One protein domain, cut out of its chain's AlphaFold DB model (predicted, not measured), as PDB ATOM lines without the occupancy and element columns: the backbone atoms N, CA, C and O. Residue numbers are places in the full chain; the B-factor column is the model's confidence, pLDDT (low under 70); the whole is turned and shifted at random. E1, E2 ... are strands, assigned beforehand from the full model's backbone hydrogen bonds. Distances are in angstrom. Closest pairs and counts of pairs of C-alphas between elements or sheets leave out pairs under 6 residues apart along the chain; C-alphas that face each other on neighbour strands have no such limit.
ATOM      1  N   TYR A 147     108.458 104.676 134.953       98.12
ATOM      2  CA  TYR A 147     109.507 103.736 135.338       98.12
ATOM      3  C   TYR A 147     108.919 102.428 135.873       98.12
ATOM      4  O   TYR A 147     108.101 102.437 136.794       98.12
ATOM      5  N   ARG A 148     109.367 101.293 135.340       96.12
ATOM      6  CA  ARG A 148     109.110  99.940 135.858       96.12
ATOM      7  C   ARG A 148     110.363  99.080 135.675       96.12
ATOM      8  O   ARG A 148     111.255  99.434 134.910       96.12
ATOM      9  N   LEU A 149     110.421  97.932 136.341       93.94
ATOM     10  CA  LEU A 149     111.373  96.873 136.005       93.94
ATOM     11  C   LEU A 149     110.649  95.834 135.150       93.94
ATOM     12  O   LEU A 149     109.615  95.339 135.579       93.94
ATOM     13  N   LYS A 150     111.188  95.523 133.967       90.69
ATOM     14  CA  LYS A 150     110.795  94.366 133.151       90.69
ATOM     15  C   LYS A 150     111.787  93.244 133.429       90.69
ATOM     16  O   LYS A 150     112.914  93.256 132.917       90.69
ATOM     17  N   GLY A 151     111.421  92.331 134.324       88.56
ATOM     18  CA  GLY A 151     112.379  91.407 134.936       88.56
ATOM     19  C   GLY A 151     113.488  92.167 135.681       88.56
ATOM     20  O   GLY A 151     113.252  92.745 136.735       88.56
ATOM     21  N   LYS A 152     114.712  92.185 135.137       91.00
ATOM     22  CA  LYS A 152     115.857  92.932 135.705       91.00
ATOM     23  C   LYS A 152     116.200  94.221 134.952       91.00
ATOM     24  O   LYS A 152     117.135  94.915 135.341       91.00
ATOM     25  N   THR A 153     115.470  94.531 133.884       96.75
ATOM     26  CA  THR A 153     115.803  95.638 132.983       96.75
ATOM     27  C   THR A 153     114.915  96.841 133.294       96.75
ATOM     28  O   THR A 153     113.689  96.700 133.264       96.75
ATOM     29  N   PRO A 154     115.478  98.022 133.591       97.69
ATOM     30  CA  PRO A 154     114.686  99.232 133.782       97.69
ATOM     31  C   PRO A 154     113.969  99.619 132.485       97.69
ATOM     32  O   PRO A 154     114.552  99.610 131.405       97.69
ATOM     33  N   SER A 155     112.697  99.970 132.601       97.75
ATOM     34  CA  SER A 155     111.823 100.379 131.506       97.75
ATOM     35  C   SER A 155     111.236 101.744 131.812       97.75
ATOM     36  O   SER A 155     110.825 101.989 132.942       97.75
ATOM     37  N   PHE A 156     111.149 102.602 130.804       98.44
ATOM     38  CA  PHE A 156     110.591 103.946 130.900       98.44
ATOM     39  C   PHE A 156     109.528 104.140 129.822       98.44
ATOM     40  O   PHE A 156     109.752 103.797 128.663       98.44
ATOM     41  N   ARG A 157     108.389 104.715 130.200       96.94
ATOM     42  CA  ARG A 157     107.291 105.113 129.304       96.94
ATOM     43  C   ARG A 157     106.987 106.588 129.593       96.94
ATOM     44  O   ARG A 157     106.048 106.874 130.330       96.94
ATOM     45  N   PRO A 158     107.852 107.516 129.144       96.62
ATOM     46  CA  PRO A 158     107.796 108.900 129.594       96.62
ATOM     47  C   PRO A 158     106.566 109.622 129.036       96.62
ATOM     48  O   PRO A 158     106.338 109.632 127.829       96.62
ATOM     49  N   HIS A 159     105.811 110.277 129.913       91.00
ATOM     50  CA  HIS A 159     104.689 111.137 129.557       91.00
ATOM     51  C   HIS A 159     104.750 112.409 130.401       91.00
ATOM     52  O   HIS A 159     104.409 112.407 131.584       91.00
ATOM     53  N   LEU A 160     105.231 113.496 129.798       93.00
ATOM     54  CA  LEU A 160     105.390 114.774 130.479       93.00
ATOM     55  C   LEU A 160     104.031 115.500 130.544       93.00
ATOM     56  O   LEU A 160     103.453 115.757 129.487       93.00
ATOM     57  N   PRO A 161     103.505 115.841 131.738       92.38
ATOM     58  CA  PRO A 161     102.233 116.545 131.843       92.38
ATOM     59  C   PRO A 161     102.236 117.885 131.104       92.38
ATOM     60  O   PRO A 161     103.248 118.586 131.046       92.38
ATOM     61  N   LYS A 162     101.072 118.278 130.581       90.50
ATOM     62  CA  LYS A 162     100.903 119.548 129.866       90.50
ATOM     63  C   LYS A 162     101.374 120.731 130.723       90.50
ATOM     64  O   LYS A 162     101.015 120.852 131.892       90.50
ATOM     65  N   GLY A 163     102.173 121.613 130.123       90.25
ATOM     66  CA  GLY A 163     102.740 122.793 130.785       90.25
ATOM     67  C   GLY A 163     104.038 122.539 131.560       90.25
ATOM     68  O   GLY A 163     104.620 123.489 132.081       90.25
ATOM     69  N   TRP A 164     104.517 121.294 131.635       93.81
ATOM     70  CA  TRP A 164     105.830 120.981 132.194       93.81
ATOM     71  C   TRP A 164     106.877 121.021 131.087       93.81
ATOM     72  O   TRP A 164     106.692 120.425 130.034       93.81
ATOM     73  N   SER A 165     108.004 121.684 131.343       95.56
ATOM     74  CA  SER A 165     109.085 121.807 130.360       95.56
ATOM     75  C   SER A 165     110.090 120.659 130.432       95.56
ATOM     76  O   SER A 165     110.639 120.245 129.410       95.56
ATOM     77  N   ARG A 166     110.365 120.152 131.644       97.62
ATOM     78  CA  ARG A 166     111.359 119.096 131.865       97.62
ATOM     79  C   ARG A 166     111.224 118.409 133.226       97.62
ATOM     80  O   ARG A 166     110.961 119.068 134.228       97.62
ATOM     81  N   LEU A 167     111.539 117.114 133.270       98.06
ATOM     82  CA  LEU A 167     111.819 116.344 134.488       98.06
ATOM     83  C   LEU A 167     113.238 115.755 134.419       98.06
ATOM     84  O   LEU A 167     113.630 115.188 133.403       98.06
ATOM     85  N   THR A 168     114.020 115.858 135.496       98.50
ATOM     86  CA  THR A 168     115.357 115.244 135.577       98.50
ATOM     87  C   THR A 168     115.550 114.552 136.914       98.50
ATOM     88  O   THR A 168     115.279 115.133 137.962       98.50
ATOM     89  N   PHE A 169     116.050 113.321 136.882       98.62
ATOM     90  CA  PHE A 169     116.361 112.539 138.076       98.62
ATOM     91  C   PHE A 169     117.500 111.554 137.797       98.62
ATOM     92  O   PHE A 169     118.066 111.498 136.701       98.62
ATOM     93  N   SER A 170     117.895 110.795 138.815       98.19
ATOM     94  CA  SER A 170     118.894 109.740 138.675       98.19
ATOM     95  C   SER A 170     118.492 108.515 139.479       98.19
ATOM     96  O   SER A 170     117.900 108.638 140.549       98.19
ATOM     97  N   LEU A 171     118.812 107.345 138.939       98.12
ATOM     98  CA  LEU A 171     118.630 106.045 139.572       98.12
ATOM     99  C   LEU A 171     119.984 105.347 139.654       98.12
ATOM    100  O   LEU A 171     120.812 105.496 138.756       98.12
ATOM    101  N   GLN A 172     120.205 104.581 140.717       97.44
ATOM    102  CA  GLN A 172     121.414 103.785 140.880       97.44
ATOM    103  C   GLN A 172     121.078 102.300 140.746       97.44
ATOM    104  O   GLN A 172     120.207 101.787 141.447       97.44
ATOM    105  N   PHE A 173     121.800 101.615 139.864       96.19
ATOM    106  CA  PHE A 173     121.726 100.176 139.642       96.19
ATOM    107  C   PHE A 173     123.103  99.579 139.919       96.19
ATOM    108  O   PHE A 173     124.013  99.702 139.100       96.19
ATOM    109  N   ASP A 174     123.268  98.967 141.092       93.44
ATOM    110  CA  ASP A 174     124.574  98.524 141.594       93.44
ATOM    111  C   ASP A 174     125.605  99.678 141.559       93.44
ATOM    112  O   ASP A 174     125.481 100.648 142.313       93.44
ATOM    113  N   LYS A 175     126.585  99.631 140.649       95.38
ATOM    114  CA  LYS A 175     127.609 100.677 140.475       95.38
ATOM    115  C   LYS A 175     127.272 101.703 139.389       95.38
ATOM    116  O   LYS A 175     128.004 102.681 139.241       95.38
ATOM    117  N   VAL A 176     126.200 101.482 138.624       97.94
ATOM    118  CA  VAL A 176     125.820 102.328 137.490       97.94
ATOM    119  C   VAL A 176     124.812 103.388 137.925       97.94
ATOM    120  O   VAL A 176     123.712 103.071 138.371       97.94
ATOM    121  N   PHE A 177     125.163 104.657 137.743       98.19
ATOM    122  CA  PHE A 177     124.253 105.787 137.908       98.19
ATOM    123  C   PHE A 177     123.635 106.146 136.561       98.19
ATOM    124  O   PHE A 177     124.332 106.593 135.650       98.19
ATOM    125  N   LEU A 178     122.324 105.966 136.439       98.69
ATOM    126  CA  LEU A 178     121.547 106.336 135.265       98.69
ATOM    127  C   LEU A 178     120.885 107.695 135.504       98.69
ATOM    128  O   LEU A 178     119.938 107.800 136.285       98.69
ATOM    129  N   LYS A 179     121.358 108.733 134.813       98.69
ATOM    130  CA  LYS A 179     120.678 110.029 134.741       98.69
ATOM    131  C   LYS A 179     119.621 109.982 133.642       98.69
ATOM    132  O   LYS A 179     119.935 109.596 132.514       98.69
ATOM    133  N   VAL A 180     118.406 110.411 133.972       98.81
ATOM    134  CA  VAL A 180     117.263 110.491 133.056       98.81
ATOM    135  C   VAL A 180     116.803 111.940 132.983       98.81
ATOM    136  O   VAL A 180     116.586 112.576 134.017       98.81
ATOM    137  N   GLU A 181     116.657 112.468 131.773       98.69
ATOM    138  CA  GLU A 181     116.121 113.804 131.514       98.69
ATOM    139  C   GLU A 181     115.027 113.710 130.452       98.69
ATOM    140  O   GLU A 181     115.307 113.335 129.320       98.69
ATOM    141  N   ILE A 182     113.793 114.033 130.828       98.62
ATOM    142  CA  ILE A 182     112.602 113.988 129.974       98.62
ATOM    143  C   ILE A 182     112.214 115.427 129.652       98.62
ATOM    144  O   ILE A 182     111.825 116.165 130.557       98.62
ATOM    145  N   GLY A 183     112.329 115.828 128.389       97.75
ATOM    146  CA  GLY A 183     111.758 117.066 127.855       97.75
ATOM    147  C   GLY A 183     110.529 116.790 126.988       97.75
ATOM    148  O   GLY A 183     110.153 115.640 126.793       97.75
ATOM    149  N   GLU A 184     109.920 117.834 126.426       94.50
ATOM    150  CA  GLU A 184     108.695 117.708 125.612       94.50
ATOM    151  C   GLU A 184     108.866 116.827 124.362       94.50
ATOM    152  O   GLU A 184     107.971 116.061 124.015       94.50
ATOM    153  N   ARG A 185     110.018 116.926 123.688       94.88
ATOM    154  CA  ARG A 185     110.294 116.211 122.426       94.88
ATOM    155  C   ARG A 185     111.323 115.102 122.559       94.88
ATOM    156  O   ARG A 185     111.303 114.164 121.776       94.88
ATOM    157  N   GLU A 186     112.228 115.210 123.521       97.44
ATOM    158  CA  GLU A 186     113.377 114.317 123.648       97.44
ATOM    159  C   GLU A 186     113.548 113.862 125.098       97.44
ATOM    160  O   GLU A 186     113.490 114.668 126.032       97.44
ATOM    161  N   THR A 187     113.791 112.568 125.276       98.56
ATOM    162  CA  THR A 187     114.238 111.966 126.526       98.56
ATOM    163  C   THR A 187     115.680 111.505 126.357       98.56
ATOM    164  O   THR A 187     116.004 110.761 125.429       98.56
ATOM    165  N   SER A 188     116.555 111.925 127.265       98.56
ATOM    166  CA  SER A 188     117.957 111.523 127.275       98.56
ATOM    167  C   SER A 188     118.294 110.654 128.480       98.56
ATOM    168  O   SER A 188     117.813 110.870 129.598       98.56
ATOM    169  N   TYR A 189     119.158 109.676 128.235       98.75
ATOM    170  CA  TYR A 189     119.669 108.748 129.234       98.75
ATOM    171  C   TYR A 189     121.189 108.795 129.212       98.75
ATOM    172  O   TYR A 189     121.795 108.773 128.142       98.75
ATOM    173  N   ARG A 190     121.829 108.834 130.380       98.69
ATOM    174  CA  ARG A 190     123.291 108.755 130.490       98.69
ATOM    175  C   ARG A 190     123.685 107.875 131.662       98.69
ATOM    176  O   ARG A 190     123.218 108.105 132.773       98.69
ATOM    177  N   ALA A 191     124.571 106.917 131.415       98.50
ATOM    178  CA  ALA A 191     125.069 106.002 132.432       98.50
ATOM    179  C   ALA A 191     126.491 106.385 132.863       98.50
ATOM    180  O   ALA A 191     127.345 106.675 132.029       98.50
ATOM    181  N   GLN A 192     126.760 106.395 134.164       97.81
ATOM    182  CA  GLN A 192     128.094 106.582 134.739       97.81
ATOM    183  C   GLN A 192     128.449 105.381 135.611       97.81
ATOM    184  O   GLN A 192     127.570 104.814 136.248       97.81
ATOM    185  N   GLY A 193     129.724 104.990 135.658       95.38
ATOM    186  CA  GLY A 193     130.161 103.801 136.409       95.38
ATOM    187  C   GLY A 193     129.967 102.468 135.672       95.38
ATOM    188  O   GLY A 193     130.248 101.417 136.240       95.38
ATOM    189  N   GLY A 194     129.528 102.505 134.408       95.81
ATOM    190  CA  GLY A 194     129.363 101.343 133.536       95.81
ATOM    191  C   GLY A 194     128.371 101.614 132.406       95.81
ATOM    192  O   GLY A 194     127.996 102.762 132.158       95.81
ATOM    193  N   GLU A 195     127.945 100.547 131.737       97.44
ATOM    194  CA  GLU A 195     126.851 100.562 130.765       97.44
ATOM    195  C   GLU A 195     125.642  99.828 131.349       97.44
ATOM    196  O   GLU A 195     125.795  98.917 132.165       97.44
ATOM    197  N   ILE A 196     124.441 100.205 130.920       98.00
ATOM    198  CA  ILE A 196     123.194  99.561 131.335       98.00
ATOM    199  C   ILE A 196     122.252  99.437 130.144       98.00
ATOM    200  O   ILE A 196     122.162 100.340 129.316       98.00
ATOM    201  N   GLU A 197     121.553  98.314 130.049       98.38
ATOM    202  CA  GLU A 197     120.458  98.153 129.099       98.38
ATOM    203  C   GLU A 197     119.157  98.660 129.722       98.38
ATOM    204  O   GLU A 197     118.868  98.377 130.886       98.38
ATOM    205  N   ILE A 198     118.384  99.418 128.951       98.56
ATOM    206  CA  ILE A 198     117.079  99.935 129.353       98.56
ATOM    207  C   ILE A 198     116.046  99.650 128.261       98.56
ATOM    208  O   ILE A 198     116.397  99.434 127.100       98.56
ATOM    209  N   PHE A 199     114.769  99.746 128.615       98.50
ATOM    210  CA  PHE A 199     113.696  99.951 127.653       98.50
ATOM    211  C   PHE A 199     113.238 101.409 127.660       98.50
ATOM    212  O   PHE A 199     112.927 101.965 128.715       98.50
ATOM    213  N   HIS A 200     113.142 102.002 126.479       98.31
ATOM    214  CA  HIS A 200     112.369 103.209 126.230       98.31
ATOM    215  C   HIS A 200     111.132 102.789 125.431       98.31
ATOM    216  O   HIS A 200     111.216 102.480 124.244       98.31
ATOM    217  N   ARG A 201     109.984 102.700 126.106       96.50
ATOM    218  CA  ARG A 201     108.781 102.023 125.601       96.50
ATOM    219  C   ARG A 201     109.103 100.592 125.153       96.50
ATOM    220  O   ARG A 201     109.557  99.792 125.976       96.50
ATOM    221  N   SER A 202     108.821 100.242 123.900       96.50
ATOM    222  CA  SER A 202     109.145  98.933 123.325       96.50
ATOM    223  C   SER A 202     110.585  98.836 122.804       96.50
ATOM    224  O   SER A 202     111.049  97.734 122.515       96.50
ATOM    225  N   GLU A 203     111.327  99.946 122.712       96.69
ATOM    226  CA  GLU A 203     112.702  99.947 122.211       96.69
ATOM    227  C   GLU A 203     113.698  99.575 123.312       96.69
ATOM    228  O   GLU A 203     113.695 100.154 124.400       96.69
ATOM    229  N   ARG A 204     114.573  98.606 123.029       97.25
ATOM    230  CA  ARG A 204     115.668  98.204 123.916       97.25
ATOM    231  C   ARG A 204     116.937  98.946 123.521       97.25
ATOM    232  O   ARG A 204     117.364  98.859 122.374       97.25
ATOM    233  N   VAL A 205     117.557  99.634 124.475       97.75
ATOM    234  CA  VAL A 205     118.690 100.527 124.211       97.75
ATOM    235  C   VAL A 205     119.788 100.319 125.245       97.75
ATOM    236  O   VAL A 205     119.536 100.251 126.447       97.75
ATOM    237  N   LYS A 206     121.036 100.253 124.776       98.25
ATOM    238  CA  LYS A 206     122.220 100.218 125.633       98.25
ATOM    239  C   LYS A 206     122.698 101.642 125.910       98.25
ATOM    240  O   LYS A 206     122.997 102.395 124.987       98.25
ATOM    241  N   VAL A 207     122.784 102.009 127.182       98.56
ATOM    242  CA  VAL A 207     123.154 103.350 127.638       98.56
ATOM    243  C   VAL A 207     124.535 103.312 128.275       98.56
ATOM    244  O   VAL A 207     124.765 102.587 129.240       98.56
ATOM    245  N   GLY A 208     125.443 104.134 127.753       98.00
ATOM    246  CA  GLY A 208     126.782 104.343 128.299       98.00
ATOM    247  C   GLY A 208     127.048 105.803 128.699       98.00
ATOM    248  O   GLY A 208     126.121 106.623 128.742       98.00
ATOM    249  N   PRO A 209     128.321 106.161 128.944       97.00
ATOM    250  CA  PRO A 209     128.737 107.517 129.326       97.00
ATOM    251  C   PRO A 209     128.474 108.607 128.283       97.00
ATOM    252  O   PRO A 209     128.240 109.761 128.654       97.00
ATOM    253  N   SER A 210     128.480 108.256 126.993       96.94
ATOM    254  CA  SER A 210     128.085 109.160 125.901       96.94
ATOM    255  C   SER A 210     126.602 109.534 125.968       96.94
ATOM    256  O   SER A 210     126.214 110.610 125.515       96.94
ATOM    257  N   GLY A 211     125.794 108.675 126.594       97.62
ATOM    258  CA  GLY A 211     124.346 108.769 126.640       97.62
ATOM    259  C   GLY A 211     123.671 108.458 125.305       97.62
ATOM    260  O   GLY A 211     124.324 108.240 124.285       97.62
ATOM    261  N   VAL A 212     122.345 108.431 125.348       98.38
ATOM    262  CA  VAL A 212     121.445 108.272 124.200       98.38
ATOM    263  C   VAL A 212     120.305 109.277 124.325       98.38
ATOM    264  O   VAL A 212     119.967 109.709 125.431       98.38
ATOM    265  N   LYS A 213     119.730 109.659 123.189       98.44
ATOM    266  CA  LYS A 213     118.603 110.584 123.072       98.44
ATOM    267  C   LYS A 213     117.548 109.926 122.197       98.44
ATOM    268  O   LYS A 213     117.881 109.425 121.129       98.44
ATOM    269  N   LEU A 214     116.317 109.898 122.681       98.00
ATOM    270  CA  LEU A 214     115.175 109.240 122.051       98.00
ATOM    271  C   LEU A 214     113.986 110.200 122.081       98.00
ATOM    272  O   LEU A 214     113.957 111.114 122.907       98.00
ATOM    273  N   SER A 215     113.008 110.008 121.201       97.12
ATOM    274  CA  SER A 215     111.790 110.822 121.216       97.12
ATOM    275  C   SER A 215     111.050 110.662 122.547       97.12
ATOM    276  O   SER A 215     110.857 109.551 123.031       97.12
ATOM    277  N   THR A 216     110.609 111.758 123.166       96.56
ATOM    278  CA  THR A 216     109.669 111.655 124.296       96.56
ATOM    279  C   THR A 216     108.302 111.209 123.808       96.56
ATOM    280  O   THR A 216     107.629 110.470 124.521       96.56
ATOM    281  N   GLN A 217     107.900 111.633 122.611       94.00
ATOM    282  CA  GLN A 217     106.657 111.208 121.981       94.00
ATOM    283  C   GLN A 217     106.809 109.782 121.450       94.00
ATOM    284  O   GLN A 217     107.898 109.375 121.038       94.00
TER     285      GLN A 217
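This is residues 147 to 217 of the 431 residues of the protein "Beta-phosphoglucomutase" of Spirochaetales bacterium (UniProt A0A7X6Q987). The domain is a small sandwich: a longer-stranded sheet, E3 E4 E5 E8, faces a smaller and more twisted sheet, E1 E2 E6 E7, with the hairpin of E1 and E2 at the smaller sheet's far edge from E7. The chain passes between the sheets three times, by the links E2 to E3, E5 to E6 and E7 to E8. The 71 printed residues hold no named helix and eight named strands, E1 to E8 in chain order; the class is all strand. The larger sheet, in the order E3, E4, E5, E8, is antiparallel throughout, while the other, in the order E1, E2, E6, E7, is mixed. The whole is compact, with a radius of gyration of the C-alphas of 11.6 A, and elongated, spanning 35 by 22 by 16 A.

In the larger sheet, E3 is residues 166 to 173, 22.9 A long, beginning at C-alpha 166 (111.359, 119.096, 131.865). E4 is residues 176 to 183, 22.5 A, E5 residues 186 to 192, 20.0 A, and E8 residues 212 to 215, 10.4 A, ending at C-alpha 215 (111.790, 110.822, 121.216). In the other sheet, E1 is residues 148 to 150, 6.4 A, beginning at C-alpha 148 (109.110, 99.940, 135.858). E2 is residues 153 to 156, 10.0 A, E6 residues 196 to 200, 12.5 A, and E7 residues 203 to 207, 12.3 A.

E3, E4 and E5 form a meander, each strand the antiparallel neighbour of the one before. N 171 and O 178 of the hairpin E3 and E4 are 2.9 A apart, within hydrogen-bond range, as are N 179 and O 190 of the hairpin E4 and E5, at 2.8 A. E8 is antiparallel to E5 at 159 degrees, with N 187 and O 214 at 2.8 A. The two sheets make a sandwich, two sheets face to face: the facing parts are 9.6 A centre to centre and their best planes 23 degrees apart. The closest C-alphas of E5 and E7, those of Ala 191 and Val 207, are 5.8 A apart. In the second sheet, E6 and E7 form a hairpin, with N 198 and O 205 at 2.9 A. E2 and E6 are parallel at 36 degrees, with N 199 and O 154 at 2.8 A. E1 and E2 form a hairpin, with N 150 and O 153 at 2.9 A. E1 is apart from E3, E4, E5 and E8.

The C-alphas of Gly 163 and Lys 175, the two farthest apart, are 34.7 A from each other. The printed part has no cut. No link is long; that from E2 to E3, nine residues, is short, and the others are tight. The mean pLDDT of the printed part is 96.6, and no printed residue is under 70.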